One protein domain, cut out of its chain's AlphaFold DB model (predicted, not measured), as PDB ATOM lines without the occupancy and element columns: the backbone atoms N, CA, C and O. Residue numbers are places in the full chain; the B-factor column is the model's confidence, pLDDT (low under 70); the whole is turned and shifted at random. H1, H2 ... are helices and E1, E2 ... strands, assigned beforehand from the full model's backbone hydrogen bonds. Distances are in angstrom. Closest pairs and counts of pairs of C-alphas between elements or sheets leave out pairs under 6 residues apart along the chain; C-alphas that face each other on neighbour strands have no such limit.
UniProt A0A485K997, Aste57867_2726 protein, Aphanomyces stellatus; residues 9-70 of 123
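AT A GLANCE: This is residues 9 to 70 of the 123 residues of the protein "Aste57867_2726 protein" of Aphanomyces stellatus (UniProt A0A485K997). A strongly twisted sheet of three long strands stands on one side of an open, flat shape; H1 leads away from the end of E3, grazing the sheet only with residues 44 to 47, and the chain then turns round to a short helix, H2, that has no contact with the sheet. The middle between the sheet, H1 and H2 is largely empty. The printed part has 62 residues, with E1, E2, E3, H1 and H2 in that order, and its class is mixed, helices and strands. The sheet's order is E1, E2, E3, antiparallel throughout. The whole is loose, with a radius of gyration of the C-alphas of 14.2 A and spans of 41 by 31 by 11 A.

HOW THE PARTS SIT: E1, residues 12 to 21, bends by 56 degrees at residue 18. It forms a hairpin with E2, residues 24 to 33, at 157 degrees; N 14 and O 30 are within hydrogen-bond range at 2.9 A. E2 forms a second hairpin with E3, residues 36 to 43, at 158 degrees, with N 29 and O 40 at 2.8 A. The three make a meander, each strand the antiparallel neighbour of the one before. H1, residues 44 to 55, only grazes the sheet; the closest C-alphas of E2 and H1, Val 26 and Phe 44, are 7.2 A apart. H1 and H2, residues 64 to 70, are close but not clearly touching, with the C-alphas of Ile 54 and Cys 66 closest at 7.3 A. They run opposite ways at a steep tilt of 69 degrees, only just short of about perpendicular. H2 is apart from E1, E2 and E3. In H1 and H2 every O i to N i+4 pair is within hydrogen-bond range.

IN THESE COORDINATES: E1 begins at C-alpha 12, (-50.314, -2.714, -29.044), and is 25.1 A long. E2 measures 28.0 A, E3 23.3 A and H1 16.7 A. H2 ends at C-alpha 70, (-47.097, 2.326, -44.806).

THE WHOLE: The C-alphas farthest apart, of Leu 22 and Arg 61, are 42.2 A apart. Residues 48 to 53 of H1 and residues 59 to 64 stand free. The printed part has no cut and no long link. Residues 9 to 11 and 51 to 70 have pLDDT under 70.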
ATOM      1  N   ALA A   9     -47.604  -9.664 -34.750       54.41
ATOM      2  CA  ALA A   9     -48.786  -8.860 -35.048       54.41
ATOM      3  C   ALA A   9     -50.058  -9.605 -34.603       54.41
ATOM      4  O   ALA A   9     -50.153 -10.808 -34.838       54.41
ATOM      5  N   PRO A  10     -51.047  -8.923 -33.990       54.69
ATOM      6  CA  PRO A  10     -51.082  -7.497 -33.657       54.69
ATOM      7  C   PRO A  10     -50.330  -7.171 -32.353       54.69
ATOM      8  O   PRO A  10     -50.527  -7.817 -31.327       54.69
ATOM      9  N   VAL A  11     -49.515  -6.114 -32.371       67.56
ATOM     10  CA  VAL A  11     -48.863  -5.553 -31.175       67.56
ATOM     11  C   VAL A  11     -49.531  -4.226 -30.832       67.56
ATOM     12  O   VAL A  11     -49.756  -3.390 -31.705       67.56
ATOM     13  N   ARG A  12     -49.854  -4.012 -29.554       70.12
ATOM     14  CA  ARG A  12     -50.314  -2.714 -29.044       70.12
ATOM     15  C   ARG A  12     -49.170  -2.044 -28.304       70.12
ATOM     16  O   ARG A  12     -48.505  -2.690 -27.508       70.12
ATOM     17  N   ALA A  13     -48.961  -0.755 -28.534       75.88
ATOM     18  CA  ALA A  13     -47.959   0.018 -27.812       75.88
ATOM     19  C   ALA A  13     -48.551   1.353 -27.351       75.88
ATOM     20  O   ALA A  13     -49.293   1.993 -28.096       75.88
ATOM     21  N   ALA A  14     -48.229   1.779 -26.130       76.75
ATOM     22  CA  ALA A  14     -48.662   3.063 -25.587       76.75
ATOM     23  C   ALA A  14     -47.554   3.721 -24.760       76.75
ATOM     24  O   ALA A  14     -46.888   3.070 -23.959       76.75
ATOM     25  N   LEU A  15     -47.377   5.032 -24.924       80.38
ATOM     26  CA  LEU A  15     -46.485   5.823 -24.078       80.38
ATOM     27  C   LEU A  15     -47.131   6.007 -22.698       80.38
ATOM     28  O   LEU A  15     -48.209   6.593 -22.599       80.38
ATOM     29  N   VAL A  16     -46.474   5.523 -21.645       83.50
ATOM     30  CA  VAL A  16     -47.004   5.546 -20.271       83.50
ATOM     31  C   VAL A  16     -46.292   6.544 -19.369       83.50
ATOM     32  O   VAL A  16     -46.914   7.076 -18.454       83.50
ATOM     33  N   ALA A  17     -45.016   6.832 -19.626       77.50
ATOM     34  CA  ALA A  17     -44.271   7.821 -18.861       77.50
ATOM     35  C   ALA A  17     -43.172   8.479 -19.696       77.50
ATOM     36  O   ALA A  17     -42.695   7.931 -20.691       77.50
ATOM     37  N   VAL A  18     -42.760   9.660 -19.251       84.94
ATOM     38  CA  VAL A  18     -41.564  10.353 -19.724       84.94
ATOM     39  C   VAL A  18     -40.773  10.745 -18.490       84.94
ATOM     40  O   VAL A  18     -41.337  11.271 -17.531       84.94
ATOM     41  N   GLY A  19     -39.483  10.452 -18.490       78.69
ATOM     42  CA  GLY A  19     -38.585  10.742 -17.385       78.69
ATOM     43  C   GLY A  19     -37.273  11.321 -17.879       78.69
ATOM     44  O   GLY A  19     -36.986  11.318 -19.074       78.69
ATOM     45  N   HIS A  20     -36.475  11.800 -16.937       84.38
ATOM     46  CA  HIS A  20     -35.088  12.158 -17.186       84.38
ATOM     47  C   HIS A  20     -34.212  11.123 -16.493       84.38
ATOM     48  O   HIS A  20     -34.413  10.828 -15.314       84.38
ATOM     49  N   TYR A  21     -33.277  10.547 -17.237       76.81
ATOM     50  CA  TYR A  21     -32.261   9.657 -16.704       76.81
ATOM     51  C   TYR A  21     -30.901  10.253 -17.045       76.81
ATOM     52  O   TYR A  21     -30.555  10.382 -18.219       76.81
ATOM     53  N   LEU A  22     -30.152  10.645 -16.012       83.31
ATOM     54  CA  LEU A  22     -28.954  11.476 -16.155       83.31
ATOM     55  C   LEU A  22     -29.285  12.768 -16.927       83.31
ATOM     56  O   LEU A  22     -30.105  13.556 -16.460       83.31
ATOM     57  N   ALA A  23     -28.678  12.973 -18.096       84.81
ATOM     58  CA  ALA A  23     -28.901  14.130 -18.961       84.81
ATOM     59  C   ALA A  23     -29.910  13.869 -20.099       84.81
ATOM     60  O   ALA A  23     -30.160  14.757 -20.910       84.81
ATOM     61  N   ASP A  24     -30.489  12.666 -20.179       80.62
ATOM     62  CA  ASP A  24     -31.320  12.244 -21.305       80.62
ATOM     63  C   ASP A  24     -32.806  12.170 -20.940       80.62
ATOM     64  O   ASP A  24     -33.188  11.643 -19.892       80.62
ATOM     65  N   THR A  25     -33.672  12.624 -21.850       83.19
ATOM     66  CA  THR A  25     -35.112  12.350 -21.774       83.19
ATOM     67  C   THR A  25     -35.400  10.939 -22.283       83.19
ATOM     68  O   THR A  25     -35.067  10.574 -23.415       83.19
ATOM     69  N   VAL A  26     -36.064  10.147 -21.447       86.44
ATOM     70  CA  VAL A  26     -36.419   8.753 -21.708       86.44
ATOM     71  C   VAL A  26     -37.935   8.604 -21.734       86.44
ATOM     72  O   VAL A  26     -38.649   9.105 -20.868       86.44
ATOM     73  N   TYR A  27     -38.423   7.872 -22.726       85.31
ATOM     74  CA  TYR A  27     -39.828   7.574 -22.952       85.31
ATOM     75  C   TYR A  27     -40.087   6.120 -22.578       85.31
ATOM     76  O   TYR A  27     -39.454   5.216 -23.124       85.31
ATOM     77  N   VAL A  28     -41.014   5.890 -21.652       81.69
ATOM     78  CA  VAL A  28     -41.423   4.549 -21.232       81.69
ATOM     79  C   VAL A  28     -42.687   4.169 -21.986       81.69
ATOM     80  O   VAL A  28     -43.717   4.839 -21.882       81.69
ATOM     81  N   ILE A  29     -42.605   3.081 -22.737       85.19
ATOM     82  CA  ILE A  29     -43.675   2.521 -23.553       85.19
ATOM     83  C   ILE A  29     -44.089   1.188 -22.939       85.19
ATOM     84  O   ILE A  29     -43.227   0.363 -22.649       85.19
ATOM     85  N   ILE A  30     -45.388   0.954 -22.776       79.81
ATOM     86  CA  ILE A  30     -45.918  -0.391 -22.554       79.81
ATOM     87  C   ILE A  30     -46.234  -1.022 -23.907       79.81
ATOM     88  O   ILE A  30     -46.885  -0.398 -24.746       79.81
ATOM     89  N   VAL A  31     -45.759  -2.241 -24.120       80.88
ATOM     90  CA  VAL A  31     -46.021  -3.043 -25.312       80.88
ATOM     91  C   VAL A  31     -46.797  -4.276 -24.882       80.88
ATOM     92  O   VAL A  31     -46.380  -4.962 -23.956       80.88
ATOM     93  N   THR A  32     -47.918  -4.546 -25.543       73.56
ATOM     94  CA  THR A  32     -48.797  -5.684 -25.281       73.56
ATOM     95  C   THR A  32     -48.899  -6.555 -26.528       73.56
ATOM     96  O   THR A  32     -49.274  -6.076 -27.602       73.56
ATOM     97  N   TYR A  33     -48.606  -7.840 -26.367       79.31
ATOM     98  CA  TYR A  33     -48.725  -8.876 -27.388       79.31
ATOM     99  C   TYR A  33     -49.201 -10.171 -26.732       79.31
ATOM    100  O   TYR A  33     -48.667 -10.562 -25.696       79.31
ATOM    101  N   ASP A  34     -50.205 -10.817 -27.324       81.94
ATOM    102  CA  ASP A  34     -50.740 -12.102 -26.849       81.94
ATOM    103  C   ASP A  34     -51.082 -12.115 -25.341       81.94
ATOM    104  O   ASP A  34     -50.652 -12.964 -24.563       81.94
ATOM    105  N   GLY A  35     -51.767 -11.060 -24.881       78.75
ATOM    106  CA  GLY A  35     -52.139 -10.879 -23.469       78.75
ATOM    107  C   GLY A  35     -50.975 -10.569 -22.517       78.75
ATOM    108  O   GLY A  35     -51.207 -10.194 -21.368       78.75
ATOM    109  N   ARG A  36     -49.724 -10.651 -22.976       78.62
ATOM    110  CA  ARG A  36     -48.526 -10.312 -22.204       78.62
ATOM    111  C   ARG A  36     -48.140  -8.868 -22.454       78.62
ATOM    112  O   ARG A  36     -48.210  -8.392 -23.582       78.62
ATOM    113  N   SER A  37     -47.719  -8.176 -21.401       81.56
ATOM    114  CA  SER A  37     -47.263  -6.790 -21.505       81.56
ATOM    115  C   SER A  37     -45.887  -6.613 -20.886       81.56
ATOM    116  O   SER A  37     -45.606  -7.174 -19.829       81.56
ATOM    117  N   TRP A  38     -45.041  -5.810 -21.522       86.12
ATOM    118  CA  TRP A  38     -43.732  -5.426 -21.004       86.12
ATOM    119  C   TRP A  38     -43.474  -3.939 -21.227       86.12
ATOM    120  O   TRP A  38     -44.061  -3.309 -22.107       86.12
ATOM    121  N   TYR A  39     -42.592  -3.370 -20.409       82.19
ATOM    122  CA  TYR A  39     -42.198  -1.969 -20.507       82.19
ATOM    123  C   TYR A  39     -40.871  -1.842 -21.247       82.19
ATOM    124  O   TYR A  39     -39.957  -2.643 -21.058       82.19
ATOM    125  N   MET A  40     -40.752  -0.811 -22.073       84.88
ATOM    126  CA  MET A  40     -39.533  -0.475 -22.798       84.88
ATOM    127  C   MET A  40     -39.222   1.002 -22.605       84.88
ATOM    128  O   MET A  40     -40.096   1.850 -22.754       84.88
ATOM    129  N   ALA A  41     -37.967   1.306 -22.295       84.88
ATOM    130  CA  ALA A  41     -37.449   2.663 -22.218       84.88
ATOM    131  C   ALA A  41     -36.664   2.981 -23.498       84.88
ATOM    132  O   ALA A  41     -35.799   2.200 -23.907       84.88
ATOM    133  N   ARG A  42     -36.977   4.106 -24.146       86.81
ATOM    134  CA  ARG A  42     -36.335   4.552 -25.391       86.81
ATOM    135  C   ARG A  42     -36.046   6.043 -25.353       86.81
ATOM    136  O   ARG A  42     -36.834   6.814 -24.806       86.81
ATOM    137  N   ARG A  43     -34.930   6.461 -25.940       86.50
ATOM    138  CA  ARG A  43     -34.589   7.875 -26.151       86.50
ATOM    139  C   ARG A  43     -35.277   8.410 -27.401       86.50
ATOM    140  O   ARG A  43     -35.607   7.652 -28.310       86.50
ATOM    141  N   PHE A  44     -35.416   9.734 -27.496       82.31
ATOM    142  CA  PHE A  44     -35.959  10.374 -28.702       82.31
ATOM    143  C   PHE A  44     -35.179   9.991 -29.973       82.31
ATOM    144  O   PHE A  44     -35.777   9.652 -30.993       82.31
ATOM    145  N   ALA A  45     -33.845   9.973 -29.883       80.62
ATOM    146  CA  ALA A  45     -32.962   9.636 -30.998       80.62
ATOM    147  C   ALA A  45     -33.209   8.224 -31.562       80.62
ATOM    148  O   ALA A  45     -33.071   8.014 -32.763       80.62
ATOM    149  N   GLU A  46     -33.628   7.268 -30.726       78.81
ATOM    150  CA  GLU A  46     -33.940   5.904 -31.168       78.81
ATOM    151  C   GLU A  46     -35.214   5.864 -32.020       78.81
ATOM    152  O   GLU A  46     -35.257   5.164 -33.029       78.81
ATOM    153  N   PHE A  47     -36.233   6.661 -31.677       77.88
ATOM    154  CA  PHE A  47     -37.417   6.806 -32.529       77.88
ATOM    155  C   PHE A  47     -37.072   7.482 -33.849       77.88
ATOM    156  O   PHE A  47     -37.553   7.064 -34.896       77.88
ATOM    157  N   GLN A  48     -36.224   8.508 -33.813       75.94
ATOM    158  CA  GLN A  48     -35.781   9.187 -35.025       75.94
ATOM    159  C   GLN A  48     -35.006   8.237 -35.947       75.94
ATOM    160  O   GLN A  48     -35.273   8.209 -37.146       75.94
ATOM    161  N   ALA A  49     -34.102   7.424 -35.397       71.75
ATOM    162  CA  ALA A  49     -33.377   6.404 -36.149       71.75
ATOM    163  C   ALA A  49     -34.324   5.348 -36.740       71.75
ATOM    164  O   ALA A  49     -34.174   4.978 -37.903       71.75
ATOM    165  N   LEU A  50     -35.334   4.909 -35.977       71.94
ATOM    166  CA  LEU A  50     -36.363   3.987 -36.461       71.94
ATOM    167  C   LEU A  50     -37.148   4.580 -37.638       71.94
ATOM    168  O   LEU A  50     -37.318   3.910 -38.650       71.94
ATOM    169  N   LEU A  51     -37.591   5.835 -37.530       68.44
ATOM    170  CA  LEU A  51     -38.305   6.518 -38.611       68.44
ATOM    171  C   LEU A  51     -37.434   6.653 -39.862       68.44
ATOM    172  O   LEU A  51     -37.883   6.320 -40.948       68.44
ATOM    173  N   GLN A  52     -36.169   7.046 -39.710       68.75
ATOM    174  CA  GLN A  52     -35.235   7.125 -40.835       68.75
ATOM    175  C   GLN A  52     -34.975   5.760 -41.482       68.75
ATOM    176  O   GLN A  52     -34.803   5.684 -42.695       68.75
ATOM    177  N   ALA A  53     -34.931   4.683 -40.697       60.81
ATOM    178  CA  ALA A  53     -34.784   3.329 -41.221       60.81
ATOM    179  C   ALA A  53     -36.029   2.884 -42.004       60.81
ATOM    180  O   ALA A  53     -35.890   2.256 -43.050       60.81
ATOM    181  N   ILE A  54     -37.228   3.249 -41.534       62.88
ATOM    182  CA  ILE A  54     -38.489   3.024 -42.254       62.88
ATOM    183  C   ILE A  54     -38.518   3.837 -43.554       62.88
ATOM    184  O   ILE A  54     -38.866   3.289 -44.594       62.88
ATOM    185  N   ASP A  55     -38.112   5.107 -43.519       60.16
ATOM    186  CA  ASP A  55     -38.099   5.982 -44.698       60.16
ATOM    187  C   ASP A  55     -37.086   5.503 -45.752       60.16
ATOM    188  O   ASP A  55     -37.355   5.555 -46.944       60.16
ATOM    189  N   ARG A  56     -35.927   4.977 -45.332       58.22
ATOM    190  CA  ARG A  56     -34.915   4.411 -46.245       58.22
ATOM    191  C   ARG A  56     -35.313   3.064 -46.850       58.22
ATOM    192  O   ARG A  56     -34.649   2.609 -47.776       58.22
ATOM    193  N   CYS A  57     -36.377   2.428 -46.365       53.53
ATOM    194  CA  CYS A  57     -36.933   1.203 -46.943       53.53
ATOM    195  C   CYS A  57     -37.756   1.473 -48.226       53.53
ATOM    196  O   CYS A  57     -38.796   0.849 -48.444       53.53
ATOM    197  N   ASP A  58     -37.293   2.387 -49.084       47.03
ATOM    198  CA  ASP A  58     -37.960   2.812 -50.325       47.03
ATOM    199  C   ASP A  58     -37.981   1.719 -51.419       47.03
ATOM    200  O   ASP A  58     -38.737   1.811 -52.384       47.03
ATOM    201  N   ASP A  59     -37.241   0.618 -51.242       47.97
ATOM    202  CA  ASP A  59     -37.132  -0.474 -52.228       47.97
ATOM    203  C   ASP A  59     -38.176  -1.605 -52.069       47.97
ATOM    204  O   ASP A  59     -38.055  -2.703 -52.622       47.97
ATOM    205  N   HIS A  60     -39.240  -1.398 -51.288       49.22
ATOM    206  CA  HIS A  60     -40.066  -2.504 -50.790       49.22
ATOM    207  C   HIS A  60     -41.506  -2.546 -51.306       49.22
ATOM    208  O   HIS A  60     -42.463  -2.518 -50.541       49.22
ATOM    209  N   ARG A  61     -41.670  -2.841 -52.605       49.97
ATOM    210  CA  ARG A  61     -42.919  -3.449 -53.122       49.97
ATOM    211  C   ARG A  61     -43.211  -4.851 -52.542       49.97
ATOM    212  O   ARG A  61     -44.261  -5.405 -52.840       49.97
ATOM    213  N   ARG A  62     -42.295  -5.448 -51.764       50.72
ATOM    214  CA  ARG A  62     -42.347  -6.865 -51.342       50.72
ATOM    215  C   ARG A  62     -42.125  -7.143 -49.847       50.72
ATOM    216  O   ARG A  62     -42.103  -8.308 -49.475       50.72
ATOM    217  N   CYS A  63     -41.941  -6.136 -48.990       52.66
ATOM    218  CA  CYS A  63     -41.799  -6.382 -47.548       52.66
ATOM    219  C   CYS A  63     -43.140  -6.157 -46.842       52.66
ATOM    220  O   CYS A  63     -43.616  -5.023 -46.760       52.66
ATOM    221  N   ASP A  64     -43.727  -7.223 -46.298       52.12
ATOM    222  CA  ASP A  64     -45.005  -7.166 -45.576       52.12
ATOM    223  C   ASP A  64     -44.946  -6.237 -44.361       52.12
ATOM    224  O   ASP A  64     -45.899  -5.511 -44.082       52.12
ATOM    225  N   THR A  65     -43.801  -6.173 -43.675       47.59
ATOM    226  CA  THR A  65     -43.591  -5.239 -42.560       47.59
ATOM    227  C   THR A  65     -43.572  -3.784 -43.037       47.59
ATOM    228  O   THR A  65     -44.202  -2.930 -42.418       47.59
ATOM    229  N   CYS A  66     -42.932  -3.485 -44.170       50.03
ATOM    230  CA  CYS A  66     -42.933  -2.135 -44.747       50.03
ATOM    231  C   CYS A  66     -44.316  -1.736 -45.277       50.03
ATOM    232  O   CYS A  66     -44.726  -0.587 -45.106       50.03
ATOM    233  N   ASN A  67     -45.071  -2.681 -45.844       51.03
ATOM    234  CA  ASN A  67     -46.461  -2.464 -46.249       51.03
ATOM    235  C   ASN A  67     -47.363  -2.166 -45.043       51.03
ATOM    236  O   ASN A  67     -48.131  -1.206 -45.084       51.03
ATOM    237  N   GLN A  68     -47.230  -2.914 -43.941       45.88
ATOM    238  CA  GLN A  68     -47.988  -2.654 -42.713       45.88
ATOM    239  C   GLN A  68     -47.667  -1.277 -42.122       45.88
ATOM    240  O   GLN A  68     -48.582  -0.539 -41.756       45.88
ATOM    241  N   VAL A  69     -46.392  -0.877 -42.087       47.97
ATOM    242  CA  VAL A  69     -45.991   0.451 -41.595       47.97
ATOM    243  C   VAL A  69     -46.485   1.574 -42.522       47.97
ATOM    244  O   VAL A  69     -46.993   2.583 -42.025       47.97
ATOM    245  N   ARG A  70     -46.459   1.391 -43.854       47.75
ATOM    246  CA  ARG A  70     -47.097   2.326 -44.806       47.75
ATOM    247  C   ARG A  70     -48.598   2.450 -44.577       47.75
ATOM    248  O   ARG A  70     -49.110   3.559 -44.665       47.75
TER     249      ARG A  70